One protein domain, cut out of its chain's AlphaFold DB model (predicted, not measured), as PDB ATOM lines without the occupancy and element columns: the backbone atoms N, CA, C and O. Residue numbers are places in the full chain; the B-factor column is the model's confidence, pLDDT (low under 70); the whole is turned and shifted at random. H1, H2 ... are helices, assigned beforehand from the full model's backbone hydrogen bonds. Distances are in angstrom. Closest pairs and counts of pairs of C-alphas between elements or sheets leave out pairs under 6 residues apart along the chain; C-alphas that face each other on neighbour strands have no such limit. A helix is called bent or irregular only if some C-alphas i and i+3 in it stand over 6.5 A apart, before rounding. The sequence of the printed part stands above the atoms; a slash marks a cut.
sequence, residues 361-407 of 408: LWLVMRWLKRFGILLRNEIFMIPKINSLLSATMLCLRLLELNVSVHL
ATOM      1  N   LEU A 361      31.613  31.049   3.448       84.19
ATOM      2  CA  LEU A 361      30.744  30.176   4.246       84.19
ATOM      3  C   LEU A 361      29.275  30.598   4.153       84.19
ATOM      4  O   LEU A 361      28.405  29.755   3.940       84.19
ATOM      5  N   TRP A 362      28.994  31.900   4.228       89.62
ATOM      6  CA  TRP A 362      27.638  32.425   4.090       89.62
ATOM      7  C   TRP A 362      27.041  32.157   2.701       89.62
ATOM      8  O   TRP A 362      25.891  31.728   2.595       89.62
ATOM      9  N   LEU A 363      27.819  32.348   1.629       87.56
ATOM     10  CA  LEU A 363      27.392  32.040   0.260       87.56
ATOM     11  C   LEU A 363      27.130  30.544   0.064       87.56
ATOM     12  O   LEU A 363      26.114  30.186  -0.532       87.56
ATOM     13  N   VAL A 364      27.993  29.678   0.603       85.44
ATOM     14  CA  VAL A 364      27.823  28.220   0.548       85.44
ATOM     15  C   VAL A 364      26.571  27.794   1.311       85.44
ATOM     16  O   VAL A 364      25.756  27.053   0.767       85.44
ATOM     17  N   MET A 365      26.339  28.308   2.524       81.81
ATOM     18  CA  MET A 365      25.117  28.002   3.277       81.81
ATOM     19  C   MET A 365      23.858  28.519   2.574       81.81
ATOM     20  O   MET A 365      22.851  27.813   2.502       81.81
ATOM     21  N   ARG A 366      23.905  29.727   2.000       86.69
ATOM     22  CA  ARG A 366      22.794  30.297   1.222       86.69
ATOM     23  C   ARG A 366      22.507  29.479  -0.038       86.69
ATOM     24  O   ARG A 366      21.339  29.271  -0.368       86.69
ATOM     25  N   TRP A 367      23.544  28.990  -0.716       93.62
ATOM     26  CA  TRP A 367      23.412  28.099  -1.865       93.62
ATOM     27  C   TRP A 367      22.830  26.742  -1.460       93.62
ATOM     28  O   TRP A 367      21.833  26.336  -2.044       93.62
ATOM     29  N   LEU A 368      23.346  26.099  -0.405       86.50
ATOM     30  CA  LEU A 368      22.828  24.828   0.119       86.50
ATOM     31  C   LEU A 368      21.359  24.930   0.538       86.50
ATOM     32  O   LEU A 368      20.570  24.033   0.250       86.50
ATOM     33  N   LYS A 369      20.960  26.042   1.164       86.19
ATOM     34  CA  LYS A 369      19.565  26.275   1.556       86.19
ATOM     35  C   LYS A 369      18.652  26.404   0.336       86.19
ATOM     36  O   LYS A 369      17.563  25.838   0.326       86.19
ATOM     37  N   ARG A 370      19.103  27.100  -0.713       86.12
ATOM     38  CA  ARG A 370      18.347  27.261  -1.965       86.12
ATOM     39  C   ARG A 370      18.306  25.969  -2.786       86.12
ATOM     40  O   ARG A 370      17.253  25.616  -3.304       86.12
ATOM     41  N   PHE A 371      19.416  25.241  -2.843       86.62
ATOM     42  CA  PHE A 371      19.527  23.944  -3.506       86.62
ATOM     43  C   PHE A 371      18.679  22.880  -2.801       86.62
ATOM     44  O   PHE A 371      17.959  22.139  -3.456       86.62
ATOM     45  N   GLY A 372      18.655  22.871  -1.465       83.50
ATOM     46  CA  GLY A 372      17.786  21.990  -0.684       83.50
ATOM     47  C   GLY A 372      16.290  22.227  -0.924       83.50
ATOM     48  O   GLY A 372      15.521  21.271  -0.897       83.50
ATOM     49  N   ILE A 373      15.869  23.470  -1.196       81.06
ATOM     50  CA  ILE A 373      14.479  23.787  -1.577       81.06
ATOM     51  C   ILE A 373      14.169  23.258  -2.985       81.06
ATOM     52  O   ILE A 373      13.123  22.650  -3.184       81.06
ATOM     53  N   LEU A 374      15.088  23.432  -3.940       76.94
ATOM     54  CA  LEU A 374      14.929  22.911  -5.304       76.94
ATOM     55  C   LEU A 374      14.848  21.378  -5.320       76.94
ATOM     56  O   LEU A 374      13.906  20.826  -5.881       76.94
ATOM     57  N   LEU A 375      15.751  20.696  -4.605       78.94
ATOM     58  CA  LEU A 375      15.719  19.237  -4.467       78.94
ATOM     59  C   LEU A 375      14.412  18.752  -3.830       78.94
ATOM     60  O   LEU A 375      13.870  17.733  -4.244       78.94
ATOM     61  N   ARG A 376      13.880  19.477  -2.836       77.69
ATOM     62  CA  ARG A 376      12.618  19.107  -2.181       77.69
ATOM     63  C   ARG A 376      11.414  19.241  -3.118       77.69
ATOM     64  O   ARG A 376      10.479  18.460  -2.983       77.69
ATOM     65  N   ASN A 377      11.459  20.182  -4.059       74.62
ATOM     66  CA  ASN A 377      10.372  20.422  -5.005       74.62
ATOM     67  C   ASN A 377      10.427  19.495  -6.236       74.62
ATOM     68  O   ASN A 377       9.374  19.138  -6.749       74.62
ATOM     69  N   GLU A 378      11.613  19.072  -6.692       73.00
ATOM     70  CA  GLU A 378      11.754  18.197  -7.875       73.00
ATOM     71  C   GLU A 378      11.865  16.693  -7.556       73.00
ATOM     72  O   GLU A 378      11.448  15.874  -8.369       73.00
ATOM     73  N   ILE A 379      12.394  16.286  -6.390       61.31
ATOM     74  CA  ILE A 379      12.770  14.872  -6.129       61.31
ATOM     75  C   ILE A 379      11.732  14.104  -5.289       61.31
ATOM     76  O   ILE A 379      11.873  12.901  -5.062       61.31
ATOM     77  N   PHE A 380      10.621  14.727  -4.882       57.38
ATOM     78  CA  PHE A 380       9.618  14.091  -4.007       57.38
ATOM     79  C   PHE A 380       8.853  12.896  -4.629       57.38
ATOM     80  O   PHE A 380       7.979  12.322  -3.988       57.38
ATOM     81  N   MET A 381       9.198  12.470  -5.847       56.91
ATOM     82  CA  MET A 381       8.564  11.344  -6.543       56.91
ATOM     83  C   MET A 381       9.242   9.977  -6.318       56.91
ATOM     84  O   MET A 381       8.687   8.971  -6.750       56.91
ATOM     85  N   ILE A 382      10.398   9.881  -5.636       66.94
ATOM     86  CA  ILE A 382      11.104   8.589  -5.456       66.94
ATOM     87  C   ILE A 382      11.225   8.208  -3.961       66.94
ATOM     88  O   ILE A 382      12.130   8.684  -3.267       66.94
ATOM     89  N   PRO A 383      10.381   7.286  -3.445       71.56
ATOM     90  CA  PRO A 383      10.308   6.936  -2.018       71.56
ATOM     91  C   PRO A 383      11.621   6.431  -1.404       71.56
ATOM     92  O   PRO A 383      11.897   6.683  -0.233       71.56
ATOM     93  N   LYS A 384      12.461   5.742  -2.188       74.00
ATOM     94  CA  LYS A 384      13.732   5.170  -1.709       74.00
ATOM     95  C   LYS A 384      14.798   6.238  -1.414       74.00
ATOM     96  O   LYS A 384      15.640   6.029  -0.545       74.00
ATOM     97  N   ILE A 385      14.741   7.397  -2.076       72.12
ATOM     98  CA  ILE A 385      15.738   8.473  -1.923       72.12
ATOM     99  C   ILE A 385      15.440   9.339  -0.687       72.12
ATOM    100  O   ILE A 385      16.364   9.842  -0.044       72.12
ATOM    101  N   ASN A 386      14.171   9.434  -0.272       69.75
ATOM    102  CA  ASN A 386      13.765  10.195   0.917       69.75
ATOM    103  C   ASN A 386      14.435   9.705   2.213       69.75
ATOM    104  O   ASN A 386      14.759  10.518   3.078       69.75
ATOM    105  N   SER A 387      14.712   8.402   2.331       76.44
ATOM    106  CA  SER A 387      15.443   7.836   3.474       76.44
ATOM    107  C   SER A 387      16.864   8.412   3.581       76.44
ATOM    108  O   SER A 387      17.250   8.941   4.627       76.44
ATOM    109  N   LEU A 388      17.608   8.422   2.469       75.38
ATOM    110  CA  LEU A 388      18.988   8.920   2.415       75.38
ATOM    111  C   LEU A 388      19.068  10.446   2.572       75.38
ATOM    112  O   LEU A 388      19.955  10.956   3.261       75.38
ATOM    113  N   LEU A 389      18.115  11.181   1.990       76.56
ATOM    114  CA  LEU A 389      18.003  12.635   2.164       76.56
ATOM    115  C   LEU A 389      17.670  13.020   3.614       76.56
ATOM    116  O   LEU A 389      18.211  13.995   4.133       76.56
ATOM    117  N   SER A 390      16.829  12.244   4.306       80.31
ATOM    118  CA  SER A 390      16.516  12.503   5.715       80.31
ATOM    119  C   SER A 390      17.740  12.330   6.623       80.31
ATOM    120  O   SER A 390      17.996  13.186   7.469       80.31
ATOM    121  N   ALA A 391      18.546  11.288   6.394       82.31
ATOM    122  CA  ALA A 391      19.743  11.000   7.181       82.31
ATOM    123  C   ALA A 391      20.844  12.050   6.964       82.31
ATOM    124  O   ALA A 391      21.453  12.532   7.919       82.31
ATOM    125  N   THR A 392      21.064  12.464   5.713       81.06
ATOM    126  CA  THR A 392      22.053  13.501   5.373       81.06
ATOM    127  C   THR A 392      21.671  14.873   5.924       81.06
ATOM    128  O   THR A 392      22.524  15.570   6.476       81.06
ATOM    129  N   MET A 393      20.387  15.239   5.877       80.56
ATOM    130  CA  MET A 393      19.897  16.475   6.497       80.56
ATOM    131  C   MET A 393      20.035  16.453   8.025       80.56
ATOM    132  O   MET A 393      20.338  17.486   8.625       80.56
ATOM    133  N   LEU A 394      19.867  15.289   8.662       86.00
ATOM    134  CA  LEU A 394      20.099  15.114  10.100       86.00
ATOM    135  C   LEU A 394      21.582  15.297  10.458       86.00
ATOM    136  O   LEU A 394      21.889  16.013  11.409       86.00
ATOM    137  N   CYS A 395      22.499  14.745   9.657       80.44
ATOM    138  CA  CYS A 395      23.941  14.963   9.818       80.44
ATOM    139  C   CYS A 395      24.340  16.439   9.664       80.44
ATOM    140  O   CYS A 395      25.128  16.942  10.463       80.44
ATOM    141  N   LEU A 396      23.779  17.153   8.682       80.56
ATOM    142  CA  LEU A 396      24.041  18.586   8.501       80.56
ATOM    143  C   LEU A 396      23.542  19.414   9.693       80.56
ATOM    144  O   LEU A 396      24.255  20.297  10.159       80.56
ATOM    145  N   ARG A 397      22.367  19.083  10.246       81.50
ATOM    146  CA  ARG A 397      21.841  19.731  11.460       81.50
ATOM    147  C   ARG A 397      22.718  19.480  12.687       81.50
ATOM    148  O   ARG A 397      22.911  20.380  13.496       81.50
ATOM    149  N   LEU A 398      23.256  18.269  12.826       83.00
ATOM    150  CA  LEU A 398      24.179  17.932  13.912       83.00
ATOM    151  C   LEU A 398      25.515  18.674  13.775       83.00
ATOM    152  O   LEU A 398      26.047  19.142  14.777       83.00
ATOM    153  N   LEU A 399      26.026  18.845  12.552       81.75
ATOM    154  CA  LEU A 399      27.208  19.672  12.287       81.75
ATOM    155  C   LEU A 399      26.959  21.150  12.619       81.75
ATOM    156  O   LEU A 399      27.814  21.783  13.229       81.75
ATOM    157  N   GLU A 400      25.783  21.684  12.287       77.25
ATOM    158  CA  GLU A 400      25.396  23.072  12.586       77.25
ATOM    159  C   GLU A 400      25.314  23.334  14.105       77.25
ATOM    160  O   GLU A 400      25.800  24.356  14.600       77.25
ATOM    161  N   LEU A 401      24.793  22.365  14.868       79.19
ATOM    162  CA  LEU A 401      24.791  22.409  16.333       79.19
ATOM    163  C   LEU A 401      26.209  22.310  16.913       79.19
ATOM    164  O   LEU A 401      26.546  23.058  17.826       79.19
ATOM    165  N   ASN A 402      27.062  21.438  16.369       77.75
ATOM    166  CA  ASN A 402      28.415  21.236  16.889       77.75
ATOM    167  C   ASN A 402      29.343  22.432  16.601       77.75
ATOM    168  O   ASN A 402      30.186  22.784  17.424       77.75
ATOM    169  N   VAL A 403      29.156  23.106  15.459       75.81
ATOM    170  CA  VAL A 403      29.856  24.361  15.134       75.81
ATOM    171  C   VAL A 403      29.406  25.494  16.060       75.81
ATOM    172  O   VAL A 403      30.244  26.265  16.520       75.81
ATOM    173  N   SER A 404      28.116  25.561  16.401       68.94
ATOM    174  CA  SER A 404      27.594  26.574  17.331       68.94
ATOM    175  C   SER A 404      28.133  26.401  18.757       68.94
ATOM    176  O   SER A 404      28.387  27.391  19.431       68.94
ATOM    177  N   VAL A 405      28.368  25.160  19.201       72.44
ATOM    178  CA  VAL A 405      28.944  24.854  20.527       72.44
ATOM    179  C   VAL A 405      30.431  25.215  20.623       72.44
ATOM    180  O   VAL A 405      30.911  25.499  21.711       72.44
ATOM    181  N   HIS A 406      31.163  25.239  19.508       57.09
ATOM    182  CA  HIS A 406      32.581  25.625  19.485       57.09
ATOM    183  C   HIS A 406      32.825  27.135  19.312       57.09
ATOM    184  O   HIS A 406      33.969  27.578  19.426       57.09
ATOM    185  N   LEU A 407      31.779  27.907  19.004       49.84
ATOM    186  CA  LEU A 407      31.819  29.364  18.814       49.84
ATOM    187  C   LEU A 407      31.322  30.160  20.037       49.84
ATOM    188  O   LEU A 407      31.421  31.387  20.022       49.84
TER     189      LEU A 407
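What this domain is: This is residues 361 to 407 of the 408 residues of the protein "DEK C-terminal domain-containing protein" of Abscondita terminalis (UniProt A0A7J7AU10). Two helices, H1 then H2, make an open, flat U: a tight link turns the backbone, and the longer H2 folds back beside H1 across a gap. The printed part has 47 residues, with two named helices and no named strand; the class is all helix. It is loose, with a radius of gyration of the C-alphas of 12.6 A, and spans 39 by 21 by 8 A.

How they stand to each other: Start at H1, residues 361 to 378, and go through the tight link of four residues to H2, residues 383 to 406. The two helices are near each other, with 5 pairs of C-alphas within 10 A but no pair within 8 A. Look at residues 361 to 371, 377 to 385 and 394 to 407: these stand free. In H1 every O i to N i+4 pair is within hydrogen-bond range; in H2, 18 of 20 are.

Where its parts are: Find C-alpha 361 at (30.744, 30.176, 4.246); from there H1 runs 25.5 A to C-alpha 378. H2 begins at C-alpha 383, (10.308, 6.936, -2.018), and runs 36.2 A to C-alpha 406 at (32.581, 25.625, 19.485). H2 is neither bent nor irregular, but only just: C-alphas 384 and 387 are 6.1 A apart.

The domain as a whole: The two C-alphas farthest apart, those of Met 381 and Leu 407, are 38.8 A apart. The printed part has no cut. Look for pLDDT under 70 at residues 379 to 382, 386, 404 and 406 to 407.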